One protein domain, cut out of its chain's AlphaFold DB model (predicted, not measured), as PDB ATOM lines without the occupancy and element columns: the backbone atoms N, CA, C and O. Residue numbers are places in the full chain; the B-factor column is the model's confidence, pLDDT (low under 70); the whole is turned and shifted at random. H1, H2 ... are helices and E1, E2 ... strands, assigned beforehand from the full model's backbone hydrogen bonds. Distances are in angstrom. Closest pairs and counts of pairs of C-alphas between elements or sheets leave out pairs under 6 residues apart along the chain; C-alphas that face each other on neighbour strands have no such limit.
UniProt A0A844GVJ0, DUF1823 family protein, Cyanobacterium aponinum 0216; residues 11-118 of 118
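Overview. This is residues 11 to 118 of the 118 residues of the protein "DUF1823 family protein" of Cyanobacterium aponinum 0216 (UniProt A0A844GVJ0). From a small two-stranded hairpin, E1 and E2, at one end, the model runs into a body of helices with H6 as its core: H1, H2 and H4 pack round H6, and H5 packs on its last residues, 111 to 115. The short helix H3 lies between the hairpin and H4, and residues 96 to 101 stick out at the end far from the hairpin. The printed part has 108 residues, with six named helices and two named strands in the order H1 H2 E1 E2 H3 H4 H5 H6; the sheet, E1 - E2, is antiparallel and the class is mostly helix. The whole is compact, with a radius of gyration of the C-alphas of 14.2 A, yet elongated in outline, spanning 45 by 28 by 24 A.

Along the chain. Start at the sheet: find C-alpha 37 at (-15.724, 25.860, -24.516), where E1, residues 37 to 39, begins; E2 is residues 44 to 46, and each strand is 6.4 A long. Next find C-alpha 102 at (-28.602, 17.347, -46.952); from there H6 runs 19.9 A to C-alpha 115 at (-29.897, 34.375, -36.669). H2, residues 23 to 34, measures 16.5 A, and H4, residues 68 to 77, measures 14.5 A. The shorter helices are H1, residues 11 to 17, 9.8 A; H3, residues 52 to 57, 8.6 A; and H5, residues 85 to 90, 7.1 A.

Arrangement. In the hairpin of E1 and E2, look at N 37 and O 46, 2.9 A apart, and N 46 and O 37, 2.8 A apart, both within hydrogen-bond range; the strand directions differ by 140 degrees. Moving outward, the closest C-alphas of E1 and H2 are those of Arg 37 and Trp 31, 7.7 A apart. H2 touches the hub, H6, at Val 30 and Leu 114, C-alphas 7.0 A apart, the same way at a steep tilt of 36 degrees, only just beyond shallow. H1 touches H6 at Ile 13 and Ala 111, 5.5 A, at a shallow tilt of 25 degrees, opposite ways. H4 touches H6 at Thr 75 and Thr 109, 6.3 A, at a shallow tilt of 27 degrees, the same way. H5 touches residues 111 to 115 of H6 alone, closest at Leu 86 and Asn 112, 5.8 A. H3 touches no helix but is near H4. Every O i to N i+4 pair is within hydrogen-bond range in H1, H2, H4, H5 and H6; in H3 it is 1 of 2.

Size, cuts and confidence. The C-alphas farthest apart, those of Glu 41 and Ile 97, are 47.0 A from each other. The printed part has no cut and ends at Thr 118, the chain's last residue. The link from H5 to H6, 11 residues, is long, and in it residues 96 to 101 stand free. The mean pLDDT of the printed part is 95.3, and no printed residue is under 70.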
ATOM      1  N   GLU A  11     -24.261  39.345 -42.440       97.31
ATOM      2  CA  GLU A  11     -23.245  38.950 -43.421       97.31
ATOM      3  C   GLU A  11     -22.710  37.546 -43.127       97.31
ATOM      4  O   GLU A  11     -22.772  36.682 -43.996       97.31
ATOM      5  N   THR A  12     -22.337  37.264 -41.878       97.56
ATOM      6  CA  THR A  12     -21.913  35.921 -41.457       97.56
ATOM      7  C   THR A  12     -22.999  34.877 -41.719       97.56
ATOM      8  O   THR A  12     -22.704  33.768 -42.158       97.56
ATOM      9  N   ILE A  13     -24.278  35.216 -41.511       98.12
ATOM     10  CA  ILE A  13     -25.389  34.308 -41.844       98.12
ATOM     11  C   ILE A  13     -25.455  34.037 -43.354       98.12
ATOM     12  O   ILE A  13     -25.637  32.886 -43.758       98.12
ATOM     13  N   TRP A  14     -25.281  35.058 -44.194       97.62
ATOM     14  CA  TRP A  14     -25.207  34.882 -45.646       97.62
ATOM     15  C   TRP A  14     -24.002  34.052 -46.078       97.62
ATOM     16  O   TRP A  14     -24.142  33.192 -46.947       97.62
ATOM     17  N   ASP A  15     -22.856  34.239 -45.438       97.94
ATOM     18  CA  ASP A  15     -21.641  33.486 -45.723       97.94
ATOM     19  C   ASP A  15     -21.759  32.010 -45.303       97.94
ATOM     20  O   ASP A  15     -21.235  31.125 -45.984       97.94
ATOM     21  N   ILE A  16     -22.531  31.706 -44.250       97.56
ATOM     22  CA  ILE A  16     -22.919  30.327 -43.917       97.56
ATOM     23  C   ILE A  16     -23.794  29.736 -45.029       97.56
ATOM     24  O   ILE A  16     -23.539  28.615 -45.485       97.56
ATOM     25  N   LEU A  17     -24.828  30.463 -45.463       96.38
ATOM     26  CA  LEU A  17     -25.765  29.984 -46.484       96.38
ATOM     27  C   LEU A  17     -25.087  29.772 -47.839       96.38
ATOM     28  O   LEU A  17     -25.398  28.787 -48.501       96.38
ATOM     29  N   GLY A  18     -24.175  30.667 -48.219       95.62
ATOM     30  CA  GLY A  18     -23.424  30.648 -49.476       95.62
ATOM     31  C   GLY A  18     -22.098  29.889 -49.420       95.62
ATOM     32  O   GLY A  18     -21.270  30.090 -50.297       95.62
ATOM     33  N   GLU A  19     -21.881  29.068 -48.385       95.31
ATOM     34  CA  GLU A  19     -20.716  28.174 -48.256       95.31
ATOM     35  C   GLU A  19     -19.338  28.855 -48.239       95.31
ATOM     36  O   GLU A  19     -18.320  28.197 -48.430       95.31
ATOM     37  N   LYS A  20     -19.276  30.156 -47.948       97.19
ATOM     38  CA  LYS A  20     -18.004  30.880 -47.803       97.19
ATOM     39  C   LYS A  20     -17.292  30.568 -46.485       97.19
ATOM     40  O   LYS A  20     -16.088  30.763 -46.381       97.19
ATOM     41  N   ILE A  21     -18.041  30.097 -45.485       96.56
ATOM     42  CA  ILE A  21     -17.513  29.620 -44.200       96.56
ATOM     43  C   ILE A  21     -17.515  28.090 -44.207       96.56
ATOM     44  O   ILE A  21     -18.550  27.471 -44.467       96.56
ATOM     45  N   ASP A  22     -16.384  27.468 -43.892       96.69
ATOM     46  CA  ASP A  22     -16.245  26.012 -43.868       96.69
ATOM     47  C   ASP A  22     -17.101  25.353 -42.766       96.69
ATOM     48  O   ASP A  22     -17.538  25.990 -41.806       96.69
ATOM     49  N   ASP A  23     -17.383  24.058 -42.911       97.44
ATOM     50  CA  ASP A  23     -18.260  23.310 -42.001       97.44
ATOM     51  C   ASP A  23     -17.771  23.283 -40.553       97.44
ATOM     52  O   ASP A  23     -18.588  23.295 -39.625       97.44
ATOM     53  N   GLU A  24     -16.456  23.253 -40.348       96.81
ATOM     54  CA  GLU A  24     -15.864  23.236 -39.018       96.81
ATOM     55  C   GLU A  24     -16.122  24.576 -38.325       96.81
ATOM     56  O   GLU A  24     -16.598  24.607 -37.190       96.81
ATOM     57  N   THR A  25     -15.908  25.689 -39.025       97.44
ATOM     58  CA  THR A  25     -16.176  27.031 -38.497       97.44
ATOM     59  C   THR A  25     -17.665  27.249 -38.210       97.44
ATOM     60  O   THR A  25     -18.011  27.801 -37.162       97.44
ATOM     61  N   VAL A  26     -18.575  26.760 -39.065       98.12
ATOM     62  CA  VAL A  26     -20.026  26.840 -38.793       98.12
ATOM     63  C   VAL A  26     -20.413  26.021 -37.558       98.12
ATOM     64  O   VAL A  26     -21.198  26.487 -36.728       98.12
ATOM     65  N   ASN A  27     -19.843  24.825 -37.394       98.31
ATOM     66  CA  ASN A  27     -20.012  24.022 -36.185       98.31
ATOM     67  C   ASN A  27     -19.498  24.764 -34.945       98.31
ATOM     68  O   ASN A  27     -20.247  24.923 -33.982       98.31
ATOM     69  N   LYS A  28     -18.280  25.309 -34.994       97.75
ATOM     70  CA  LYS A  28     -17.678  26.073 -33.892       97.75
ATOM     71  C   LYS A  28     -18.508  27.290 -33.479       97.75
ATOM     72  O   LYS A  28     -18.641  27.534 -32.281       97.75
ATOM     73  N   LEU A  29     -19.117  28.014 -34.425       97.81
ATOM     74  CA  LEU A  29     -20.056  29.103 -34.117       97.81
ATOM     75  C   LEU A  29     -21.241  28.602 -33.285       97.81
ATOM     76  O   LEU A  29     -21.565  29.176 -32.243       97.81
ATOM     77  N   VAL A  30     -21.870  27.504 -33.708       98.19
ATOM     78  CA  VAL A  30     -22.989  26.915 -32.963       98.19
ATOM     79  C   VAL A  30     -22.528  26.404 -31.598       98.19
ATOM     80  O   VAL A  30     -23.196  26.667 -30.602       98.19
ATOM     81  N   TRP A  31     -21.370  25.744 -31.506       98.12
ATOM     82  CA  TRP A  31     -20.801  25.274 -30.238       98.12
ATOM     83  C   TRP A  31     -20.575  26.423 -29.257       98.12
ATOM     84  O   TRP A  31     -20.996  26.347 -28.101       98.12
ATOM     85  N   TYR A  32     -19.970  27.510 -29.740       97.12
ATOM     86  CA  TYR A  32     -19.691  28.700 -28.949       97.12
ATOM     87  C   TYR A  32     -20.974  29.305 -28.370       97.12
ATOM     88  O   TYR A  32     -21.027  29.615 -27.175       97.12
ATOM     89  N   HIS A  33     -22.021  29.428 -29.186       97.00
ATOM     90  CA  HIS A  33     -23.296  29.999 -28.758       97.00
ATOM     91  C   HIS A  33     -24.173  29.032 -27.947       97.00
ATOM     92  O   HIS A  33     -24.992  29.490 -27.158       97.00
ATOM     93  N   LEU A  34     -23.985  27.713 -28.080       97.38
ATOM     94  CA  LEU A  34     -24.588  26.720 -27.181       97.38
ATOM     95  C   LEU A  34     -23.925  26.695 -25.799       97.38
ATOM     96  O   LEU A  34     -24.521  26.174 -24.861       97.38
ATOM     97  N   GLY A  35     -22.714  27.245 -25.673       97.25
ATOM     98  CA  GLY A  35     -21.986  27.351 -24.409       97.25
ATOM     99  C   GLY A  35     -20.799  26.399 -24.266       97.25
ATOM    100  O   GLY A  35     -20.113  26.466 -23.251       97.25
ATOM    101  N   TYR A  36     -20.502  25.560 -25.266       97.62
ATOM    102  CA  TYR A  36     -19.308  24.712 -25.230       97.62
ATOM    103  C   TYR A  36     -18.051  25.575 -25.297       97.62
ATOM    104  O   TYR A  36     -17.963  26.514 -26.095       97.62
ATOM    105  N   ARG A  37     -17.057  25.257 -24.474       95.50
ATOM    106  CA  ARG A  37     -15.724  25.860 -24.516       95.50
ATOM    107  C   ARG A  37     -14.682  24.758 -24.547       95.50
ATOM    108  O   ARG A  37     -14.870  23.718 -23.933       95.50
ATOM    109  N   TYR A  38     -13.601  24.970 -25.283       93.94
ATOM    110  CA  TYR A  38     -12.477  24.044 -25.251       93.94
ATOM    111  C   TYR A  38     -11.436  24.570 -24.268       93.94
ATOM    112  O   TYR A  38     -10.967  25.698 -24.429       93.94
ATOM    113  N   ASN A  39     -11.103  23.778 -23.250       91.56
ATOM    114  CA  ASN A  39     -10.032  24.095 -22.317       91.56
ATOM    115  C   ASN A  39      -8.718  23.515 -22.858       91.56
ATOM    116  O   ASN A  39      -8.551  22.300 -22.948       91.56
ATOM    117  N   HIS A  40      -7.795  24.401 -23.230       88.81
ATOM    118  CA  HIS A  40      -6.498  24.027 -23.789       88.81
ATOM    119  C   HIS A  40      -5.523  23.450 -22.754       88.81
ATOM    120  O   HIS A  40      -4.677  22.647 -23.131       88.81
ATOM    121  N   GLU A  41      -5.655  23.812 -21.476       91.00
ATOM    122  CA  GLU A  41      -4.796  23.312 -20.396       91.00
ATOM    123  C   GLU A  41      -5.140  21.864 -20.049       91.00
ATOM    124  O   GLU A  41      -4.258  21.015 -19.953       91.00
ATOM    125  N   SER A  42      -6.434  21.562 -19.910       92.19
ATOM    126  CA  SER A  42      -6.904  20.208 -19.603       92.19
ATOM    127  C   SER A  42      -7.148  19.348 -20.845       92.19
ATOM    128  O   SER A  42      -7.420  18.159 -20.711       92.19
ATOM    129  N   GLN A  43      -7.076  19.928 -22.048       92.56
ATOM    130  CA  GLN A  43      -7.420  19.295 -23.329       92.56
ATOM    131  C   GLN A  43      -8.842  18.704 -23.381       92.56
ATOM    132  O   GLN A  43      -9.109  17.744 -24.110       92.56
ATOM    133  N   THR A  44      -9.783  19.290 -22.639       94.00
ATOM    134  CA  THR A  44     -11.166  18.803 -22.535       94.00
ATOM    135  C   THR A  44     -12.192  19.852 -22.944       94.00
ATOM    136  O   THR A  44     -11.958  21.059 -22.870       94.00
ATOM    137  N   TRP A  45     -13.382  19.387 -23.324       95.31
ATOM    138  CA  TRP A  45     -14.546  20.252 -23.491       95.31
ATOM    139  C   TRP A  45     -15.154  20.613 -22.132       95.31
ATOM    140  O   TRP A  45     -15.451  19.740 -21.322       95.31
ATOM    141  N   ASP A  46     -15.371  21.905 -21.917       95.44
ATOM    142  CA  ASP A  46     -16.205  22.461 -20.859       95.44
ATOM    143  C   ASP A  46     -17.618  22.695 -21.411       95.44
ATOM    144  O   ASP A  46     -17.820  23.419 -22.391       95.44
ATOM    145  N   ASN A  47     -18.600  22.058 -20.775       96.75
ATOM    146  CA  ASN A  47     -20.021  22.181 -21.086       96.75
ATOM    147  C   ASN A  47     -20.833  22.766 -19.915       96.75
ATOM    148  O   ASN A  47     -22.062  22.713 -19.927       96.75
ATOM    149  N   SER A  48     -20.174  23.350 -18.909       96.31
ATOM    150  CA  SER A  48     -20.821  23.932 -17.725       96.31
ATOM    151  C   SER A  48     -21.848  25.015 -18.075       96.31
ATOM    152  O   SER A  48     -22.864  25.145 -17.395       96.31
ATOM    153  N   LYS A  49     -21.616  25.746 -19.174       96.81
ATOM    154  CA  LYS A  49     -22.506  26.791 -19.710       96.81
ATOM    155  C   LYS A  49     -23.532  26.279 -20.723       96.81
ATOM    156  O   LYS A  49     -24.307  27.075 -21.248       96.81
ATOM    157  N   VAL A  50     -23.530  24.983 -21.018       97.88
ATOM    158  CA  VAL A  50     -24.482  24.357 -21.936       97.88
ATOM    159  C   VAL A  50     -25.742  23.974 -21.163       97.88
ATOM    160  O   VAL A  50     -25.679  23.461 -20.043       97.88
ATOM    161  N   GLU A  51     -26.898  24.224 -21.773       97.19
ATOM    162  CA  GLU A  51     -28.198  23.861 -21.210       97.19
ATOM    163  C   GLU A  51     -28.294  22.345 -20.946       97.19
ATOM    164  O   GLU A  51     -27.747  21.523 -21.687       97.19
ATOM    165  N   ASP A  52     -28.978  21.974 -19.862       97.56
ATOM    166  CA  ASP A  52     -28.980  20.611 -19.326       97.56
ATOM    167  C   ASP A  52     -29.437  19.558 -20.331       97.56
ATOM    168  O   ASP A  52     -28.826  18.491 -20.421       97.56
ATOM    169  N   SER A  53     -30.489  19.839 -21.101       96.56
ATOM    170  CA  SER A  53     -30.963  18.913 -22.124       96.56
ATOM    171  C   SER A  53     -29.889  18.671 -23.182       96.56
ATOM    172  O   SER A  53     -29.740  17.536 -23.637       96.56
ATOM    173  N   TRP A  54     -29.116  19.693 -23.566       97.94
ATOM    174  CA  TRP A  54     -28.023  19.569 -24.528       97.94
ATOM    175  C   TRP A  54     -26.853  18.770 -23.972       97.94
ATOM    176  O   TRP A  54     -26.514  17.759 -24.583       97.94
ATOM    177  N   LYS A  55     -26.281  19.152 -22.823       96.75
ATOM    178  CA  LYS A  55     -25.074  18.485 -22.299       96.75
ATOM    179  C   LYS A  55     -25.310  17.048 -21.826       96.75
ATOM    180  O   LYS A  55     -24.381  16.250 -21.851       96.75
ATOM    181  N   LYS A  56     -26.542  16.689 -21.429       96.88
ATOM    182  CA  LYS A  56     -26.901  15.296 -21.094       96.88
ATOM    183  C   LYS A  56     -26.853  14.374 -22.312       96.88
ATOM    184  O   LYS A  56     -26.430  13.233 -22.191       96.88
ATOM    185  N   GLU A  57     -27.306  14.854 -23.469       97.62
ATOM    186  CA  GLU A  57     -27.325  14.066 -24.711       97.62
ATOM    187  C   GLU A  57     -26.006  14.184 -25.488       97.62
ATOM    188  O   GLU A  57     -25.581  13.234 -26.139       97.62
ATOM    189  N   TYR A  58     -25.342  15.335 -25.388       97.81
ATOM    190  CA  TYR A  58     -24.093  15.651 -26.074       97.81
ATOM    191  C   TYR A  58     -23.075  16.224 -25.072       97.81
ATOM    192  O   TYR A  58     -22.919  17.436 -24.971       97.81
ATOM    193  N   PRO A  59     -22.363  15.384 -24.297       96.19
ATOM    194  CA  PRO A  59     -21.342  15.866 -23.361       96.19
ATOM    195  C   PRO A  59     -20.183  16.592 -24.061       96.19
ATOM    196  O   PRO A  59     -19.581  17.498 -23.486       96.19
ATOM    197  N   ILE A  60     -19.912  16.211 -25.312       96.50
ATOM    198  CA  ILE A  60     -19.002  16.880 -26.245       96.50
ATOM    199  C   ILE A  60     -19.811  17.509 -27.390       96.50
ATOM    200  O   ILE A  60     -20.875  16.984 -27.737       96.50
ATOM    201  N   PRO A  61     -19.336  18.612 -27.994       97.31
ATOM    202  CA  PRO A  61     -20.074  19.282 -29.050       97.31
ATOM    203  C   PRO A  61     -20.243  18.364 -30.272       97.31
ATOM    204  O   PRO A  61     -19.263  17.797 -30.759       97.31
ATOM    205  N   PRO A  62     -21.473  18.201 -30.787       97.88
ATOM    206  CA  PRO A  62     -21.720  17.334 -31.925       97.88
ATOM    207  C   PRO A  62     -21.448  18.053 -33.249       97.88
ATOM    208  O   PRO A  62     -21.609  19.269 -33.359       97.88
ATOM    209  N   ASP A  63     -21.143  17.283 -34.291       98.19
ATOM    210  CA  ASP A  63     -21.153  17.792 -35.663       98.19
ATOM    211  C   ASP A  63     -22.594  17.845 -36.197       98.19
ATOM    212  O   ASP A  63     -23.219  16.813 -36.467       98.19
ATOM    213  N   PHE A  64     -23.122  19.058 -36.351       98.25
ATOM    214  CA  PHE A  64     -24.479  19.336 -36.827       98.25
ATOM    215  C   PHE A  64     -24.653  19.156 -38.338       98.25
ATOM    216  O   PHE A  64     -25.792  19.093 -38.817       98.25
ATOM    217  N   ILE A  65     -23.555  19.116 -39.091       96.94
ATOM    218  CA  ILE A  65     -23.553  18.974 -40.545       96.94
ATOM    219  C   ILE A  65     -23.398  17.508 -40.922       96.94
ATOM    220  O   ILE A  65     -24.142  17.038 -41.782       96.94
ATOM    221  N   ALA A  66     -22.519  16.757 -40.260       96.75
ATOM    222  CA  ALA A  66     -22.404  15.320 -40.481       96.75
ATOM    223  C   ALA A  66     -23.619  14.560 -39.919       96.75
ATOM    224  O   ALA A  66     -24.171  13.683 -40.591       96.75
ATOM    225  N   ASN A  67     -24.104  14.940 -38.729       96.19
ATOM    226  CA  ASN A  67     -25.108  14.165 -38.002       96.19
ATOM    227  C   ASN A  67     -26.490  14.826 -38.002       96.19
ATOM    228  O   ASN A  67     -26.691  15.961 -37.569       96.19
ATOM    229  N   ARG A  68     -27.503  14.065 -38.429       96.62
ATOM    230  CA  ARG A  68     -28.901  14.522 -38.439       96.62
ATOM    231  C   ARG A  68     -29.502  14.727 -37.034       96.62
ATOM    232  O   ARG A  68     -30.173  15.747 -36.868       96.62
ATOM    233  N   PRO A  69     -29.327  13.826 -36.044       97.81
ATOM    234  CA  PRO A  69     -29.960  13.976 -34.727       97.81
ATOM    235  C   PRO A  69     -29.706  15.325 -34.021       97.81
ATOM    236  O   PRO A  69     -30.693  15.992 -33.685       97.81
ATOM    237  N   PRO A  70     -28.456  15.816 -33.884       98.00
ATOM    238  CA  PRO A  70     -28.203  17.106 -33.239       98.00
ATOM    239  C   PRO A  70     -28.804  18.275 -34.034       98.00
ATOM    240  O   PRO A  70     -29.338  19.210 -33.443       98.00
ATOM    241  N   ASN A  71     -28.825  18.208 -35.372       98.00
ATOM    242  CA  ASN A  71     -29.461  19.229 -36.215       98.00
ATOM    243  C   ASN A  71     -30.988  19.301 -36.014       98.00
ATOM    244  O   ASN A  71     -31.577  20.384 -35.954       98.00
ATOM    245  N   VAL A  72     -31.644  18.146 -35.851       97.75
ATOM    246  CA  VAL A  72     -33.077  18.080 -35.524       97.75
ATOM    247  C   VAL A  72     -33.345  18.704 -34.155       97.75
ATOM    248  O   VAL A  72     -34.288  19.487 -34.018       97.75
ATOM    249  N   LYS A  73     -32.508  18.414 -33.151       98.25
ATOM    250  CA  LYS A  73     -32.611  19.044 -31.827       98.25
ATOM    251  C   LYS A  73     -32.402  20.559 -31.905       98.25
ATOM    252  O   LYS A  73     -33.194  21.306 -31.331       98.25
ATOM    253  N   LEU A  74     -31.440  21.017 -32.708       97.69
ATOM    254  CA  LEU A  74     -31.190  22.439 -32.954       97.69
ATOM    255  C   LEU A  74     -32.431  23.124 -33.534       97.69
ATOM    256  O   LEU A  74     -32.881  24.135 -33.006       97.69
ATOM    257  N   THR A  75     -33.068  22.507 -34.530       96.50
ATOM    258  CA  THR A  75     -34.318  23.007 -35.130       96.50
ATOM    259  C   THR A  75     -35.449  23.125 -34.102       96.50
ATOM    260  O   THR A  75     -36.232  24.077 -34.131       96.50
ATOM    261  N   ARG A  76     -35.563  22.146 -33.193       96.69
ATOM    262  CA  ARG A  76     -36.584  22.131 -32.132       96.69
ATOM    263  C   ARG A  76     -36.344  23.198 -31.066       96.69
ATOM    264  O   ARG A  76     -37.320  23.675 -30.501       96.69
ATOM    265  N   SER A  77     -35.090  23.594 -30.843       96.06
ATOM    266  CA  SER A  77     -34.735  24.658 -29.894       96.06
ATOM    267  C   SER A  77     -35.109  26.070 -30.367       96.06
ATOM    268  O   SER A  77     -35.131  26.993 -29.561       96.06
ATOM    269  N   ILE A  78     -35.439  26.254 -31.654       95.00
ATOM    270  CA  ILE A  78     -35.837  27.557 -32.204       95.00
ATOM    271  C   ILE A  78     -37.315  27.833 -31.868       95.00
ATOM    272  O   ILE A  78     -38.186  27.064 -32.310       95.00
ATOM    273  N   PRO A  79     -37.636  28.945 -31.172       93.88
ATOM    274  CA  PRO A  79     -39.016  29.361 -30.920       93.88
ATOM    275  C   PRO A  79     -39.832  29.502 -32.210       93.88
ATOM    276  O   PRO A  79     -39.290  29.842 -33.267       93.88
ATOM    277  N   LYS A  80     -41.146  29.243 -32.156       93.00
ATOM    278  CA  LYS A  80     -42.016  29.179 -33.351       93.00
ATOM    279  C   LYS A  80     -41.955  30.466 -34.180       93.00
ATOM    280  O   LYS A  80     -41.845  30.409 -35.403       93.00
ATOM    281  N   GLU A  81     -41.963  31.610 -33.513       92.94
ATOM    282  CA  GLU A  81     -41.882  32.950 -34.084       92.94
ATOM    283  C   GLU A  81     -40.549  33.221 -34.803       92.94
ATOM    284  O   GLU A  81     -40.515  34.003 -35.758       92.94
ATOM    285  N   LYS A  82     -39.480  32.501 -34.429       94.12
ATOM    286  CA  LYS A  82     -38.127  32.620 -34.993       94.12
ATOM    287  C   LYS A  82     -37.799  31.580 -36.081       94.12
ATOM    288  O   LYS A  82     -36.730  31.623 -36.687       94.12
ATOM    289  N   LYS A  83     -38.712  30.654 -36.406       91.44
ATOM    290  CA  LYS A  83     -38.458  29.585 -37.402       91.44
ATOM    291  C   LYS A  83     -38.346  30.052 -38.855       91.44
ATOM    292  O   LYS A  83     -37.931  29.281 -39.710       91.44
ATOM    293  N   GLN A  84     -38.755  31.283 -39.151       93.25
ATOM    294  CA  GLN A  84     -38.785  31.838 -40.509       93.25
ATOM    295  C   GLN A  84     -37.924  33.105 -40.628       93.25
ATOM    296  O   GLN A  84     -38.178  33.942 -41.495       93.25
ATOM    297  N   LEU A  85     -36.927  33.289 -39.752       95.69
ATOM    298  CA  LEU A  85     -36.114  34.509 -39.738       95.69
ATOM    299  C   LEU A  85     -35.259  34.658 -40.993       95.69
ATOM    300  O   LEU A  85     -35.156  35.772 -41.491       95.69
ATOM    301  N   LEU A  86     -34.736  33.569 -41.566       95.62
ATOM    302  CA  LEU A  86     -34.002  33.644 -42.838       95.62
ATOM    303  C   LEU A  86     -34.834  34.322 -43.939       95.62
ATOM    304  O   LEU A  86     -34.352  35.208 -44.639       95.62
ATOM    305  N   LYS A  87     -36.118  33.969 -44.047       95.12
ATOM    306  CA  LYS A  87     -37.035  34.601 -45.003       95.12
ATOM    307  C   LYS A  87     -37.416  36.021 -44.576       95.12
ATOM    308  O   LYS A  87     -37.403  36.922 -45.404       95.12
ATOM    309  N   LYS A  88     -37.777  36.223 -43.302       94.94
ATOM    310  CA  LYS A  88     -38.337  37.492 -42.799       94.94
ATOM    311  C   LYS A  88     -37.302  38.610 -42.632       94.94
ATOM    312  O   LYS A  88     -37.611  39.744 -42.963       94.94
ATOM    313  N   LYS A  89     -36.118  38.304 -42.094       94.06
ATOM    314  CA  LYS A  89     -35.037  39.275 -41.850       94.06
ATOM    315  C   LYS A  89     -34.092  39.397 -43.047       94.06
ATOM    316  O   LYS A  89     -33.661  40.500 -43.346       94.06
ATOM    317  N   LEU A  90     -33.765  38.286 -43.719       94.50
ATOM    318  CA  LEU A  90     -32.752  38.280 -44.786       94.50
ATOM    319  C   LEU A  90     -33.331  38.150 -46.199       94.50
ATOM    320  O   LEU A  90     -32.594  38.284 -47.164       94.50
ATOM    321  N   GLY A  91     -34.628  37.876 -46.362       94.88
ATOM    322  CA  GLY A  91     -35.210  37.660 -47.690       94.88
ATOM    323  C   GLY A  91     -34.738  36.368 -48.372       94.88
ATOM    324  O   GLY A  91     -34.915  36.219 -49.581       94.88
ATOM    325  N   PHE A  92     -34.157  35.422 -47.625       94.50
ATOM    326  CA  PHE A  92     -33.696  34.146 -48.166       94.50
ATOM    327  C   PHE A  92     -34.883  33.328 -48.692       94.50
ATOM    328  O   PHE A  92     -35.793  32.963 -47.941       94.50
ATOM    329  N   LYS A  93     -34.875  33.040 -49.998       91.06
ATOM    330  CA  LYS A  93     -35.953  32.313 -50.695       91.06
ATOM    331  C   LYS A  93     -35.752  30.794 -50.721       91.06
ATOM    332  O   LYS A  93     -36.617  30.087 -51.226       91.06
ATOM    333  N   GLY A  94     -34.653  30.303 -50.149       88.62
ATOM    334  CA  GLY A  94     -34.224  28.913 -50.263       88.62
ATOM    335  C   GLY A  94     -33.117  28.733 -51.299       88.62
ATOM    336  O   GLY A  94     -32.748  29.666 -52.012       88.62
ATOM    337  N   TYR A  95     -32.583  27.517 -51.353       89.31
ATOM    338  CA  TYR A  95     -31.621  27.110 -52.370       89.31
ATOM    339  C   TYR A  95     -32.318  26.842 -53.707       89.31
ATOM    340  O   TYR A  95     -33.513  26.530 -53.744       89.31
ATOM    341  N   LYS A  96     -31.569  26.944 -54.807       86.25
ATOM    342  CA  LYS A  96     -32.071  26.608 -56.141       86.25
ATOM    343  C   LYS A  96     -32.482  25.135 -56.207       86.25
ATOM    344  O   LYS A  96     -31.836  24.262 -55.625       86.25
ATOM    345  N   ILE A  97     -33.581  24.865 -56.911       80.00
ATOM    346  CA  ILE A  97     -34.112  23.509 -57.088       80.00
ATOM    347  C   ILE A  97     -33.068  22.662 -57.823       80.00
ATOM    348  O   ILE A  97     -32.550  23.084 -58.850       80.00
ATOM    349  N   GLY A  98     -32.777  21.472 -57.292       80.94
ATOM    350  CA  GLY A  98     -31.814  20.532 -57.875       80.94
ATOM    351  C   GLY A  98     -30.356  20.746 -57.460       80.94
ATOM    352  O   GLY A  98     -29.533  19.884 -57.742       80.94
ATOM    353  N   GLU A  99     -30.035  21.831 -56.749       78.81
ATOM    354  CA  GLU A  99     -28.645  22.177 -56.398       78.81
ATOM    355  C   GLU A  99     -28.312  21.978 -54.908       78.81
ATOM    356  O   GLU A  99     -27.161  22.133 -54.512       78.81
ATOM    357  N   PHE A 100     -29.283  21.616 -54.059       87.75
ATOM    358  CA  PHE A 100     -29.052  21.504 -52.615       87.75
ATOM    359  C   PHE A 100     -28.998  20.060 -52.111       87.75
ATOM    360  O   PHE A 100     -29.783  19.191 -52.484       87.75
ATOM    361  N   THR A 101     -28.074  19.829 -51.185       91.62
ATOM    362  CA  THR A 101     -27.806  18.530 -50.551       91.62
ATOM    363  C   THR A 101     -28.259  18.535 -49.084       91.62
ATOM    364  O   THR A 101     -28.510  19.607 -48.523       91.62
ATOM    365  N   PRO A 102     -28.307  17.379 -48.387       94.19
ATOM    366  CA  PRO A 102     -28.602  17.347 -46.952       94.19
ATOM    367  C   PRO A 102     -27.699  18.264 -46.115       94.19
ATOM    368  O   PRO A 102     -28.144  18.826 -45.113       94.19
ATOM    369  N   ARG A 103     -26.445  18.457 -46.546       95.50
ATOM    370  CA  ARG A 103     -25.505  19.399 -45.935       95.50
ATOM    371  C   ARG A 103     -26.013  20.842 -46.011       95.50
ATOM    372  O   ARG A 103     -26.022  21.520 -44.989       95.50
ATOM    373  N   HIS A 104     -26.521  21.284 -47.161       95.62
ATOM    374  CA  HIS A 104     -27.105  22.621 -47.322       95.62
ATOM    375  C   HIS A 104     -28.291  22.837 -46.378       95.62
ATOM    376  O   HIS A 104     -28.372  23.851 -45.691       95.62
ATOM    377  N   THR A 105     -29.187  21.850 -46.275       93.88
ATOM    378  CA  THR A 105     -30.327  21.931 -45.353       93.88
ATOM    379  C   THR A 105     -29.871  22.050 -43.899       93.88
ATOM    380  O   THR A 105     -30.403  22.875 -43.157       93.88
ATOM    381  N   ARG A 106     -28.855  21.283 -43.485       97.25
ATOM    382  CA  ARG A 106     -28.300  21.358 -42.125       97.25
ATOM    383  C   ARG A 106     -27.633  22.708 -41.850       97.25
ATOM    384  O   ARG A 106     -27.853  23.265 -40.776       97.25
ATOM    385  N   ARG A 107     -26.907  23.265 -42.825       97.69
ATOM    386  CA  ARG A 107     -26.312  24.610 -42.742       97.69
ATOM    387  C   ARG A 107     -27.377  25.698 -42.628       97.69
ATOM    388  O   ARG A 107     -27.257  26.560 -41.767       97.69
ATOM    389  N   ALA A 108     -28.460  25.620 -43.400       96.69
ATOM    390  CA  ALA A 108     -29.587  26.545 -43.270       96.69
ATOM    391  C   ALA A 108     -30.268  26.460 -41.891       96.69
ATOM    392  O   ALA A 108     -30.635  27.490 -41.327       96.69
ATOM    393  N   THR A 109     -30.385  25.263 -41.303       97.31
ATOM    394  CA  THR A 109     -30.849  25.112 -39.913       97.31
ATOM    395  C   THR A 109     -29.945  25.870 -38.939       97.31
ATOM    396  O   THR A 109     -30.443  26.631 -38.111       97.31
ATOM    397  N   MET A 110     -28.626  25.681 -39.042       98.38
ATOM    398  CA  MET A 110     -27.646  26.348 -38.176       98.38
ATOM    399  C   MET A 110     -27.676  27.867 -38.371       98.38
ATOM    400  O   MET A 110     -27.718  28.604 -37.392       98.38
ATOM    401  N   ALA A 111     -27.759  28.332 -39.618       98.12
ATOM    402  CA  ALA A 111     -27.910  29.739 -39.975       98.12
ATOM    403  C   ALA A 111     -29.177  30.359 -39.360       98.12
ATOM    404  O   ALA A 111     -29.107  31.425 -38.753       98.12
ATOM    405  N   ASN A 112     -30.334  29.689 -39.452       97.94
ATOM    406  CA  ASN A 112     -31.569  30.192 -38.842       97.94
ATOM    407  C   ASN A 112     -31.494  30.196 -37.308       97.94
ATOM    408  O   ASN A 112     -32.024  31.109 -36.677       97.94
ATOM    409  N   TRP A 113     -30.853  29.189 -36.708       98.44
ATOM    410  CA  TRP A 113     -30.647  29.135 -35.262       98.44
ATOM    411  C   TRP A 113     -29.742  30.275 -34.784       98.44
ATOM    412  O   TRP A 113     -30.129  31.009 -33.880       98.44
ATOM    413  N   LEU A 114     -28.605  30.497 -35.443       98.12
ATOM    414  CA  LEU A 114     -27.690  31.602 -35.153       98.12
ATOM    415  C   LEU A 114     -28.382  32.961 -35.337       98.12
ATOM    416  O   LEU A 114     -28.356  33.791 -34.435       98.12
ATOM    417  N   LEU A 115     -29.111  33.159 -36.438       97.38
ATOM    418  CA  LEU A 115     -29.897  34.375 -36.669       97.38
ATOM    419  C   LEU A 115     -30.960  34.606 -35.579       97.38
ATOM    420  O   LEU A 115     -31.324  35.744 -35.294       97.38
ATOM    421  N   SER A 116     -31.460  33.545 -34.940       96.56
ATOM    422  CA  SER A 116     -32.433  33.653 -33.849       96.56
ATOM    423  C   SER A 116     -31.866  34.262 -32.560       96.56
ATOM    424  O   SER A 116     -32.649  34.701 -31.709       96.56
ATOM    425  N   LEU A 117     -30.536  34.313 -32.437       94.62
ATOM    426  CA  LEU A 117     -29.803  34.944 -31.337       94.62
ATOM    427  C   LEU A 117     -29.520  36.438 -31.582       94.62
ATOM    428  O   LEU A 117     -29.019  37.102 -30.679       94.62
ATOM    429  N   THR A 118     -29.836  36.944 -32.782       87.00
ATOM    430  CA  THR A 118     -29.660  38.350 -33.201       87.00
ATOM    431  C   THR A 118     -30.947  39.161 -33.146       87.00
ATOM    432  O   THR A 118     -32.053  38.583 -33.329       87.00
TER     433      THR A 118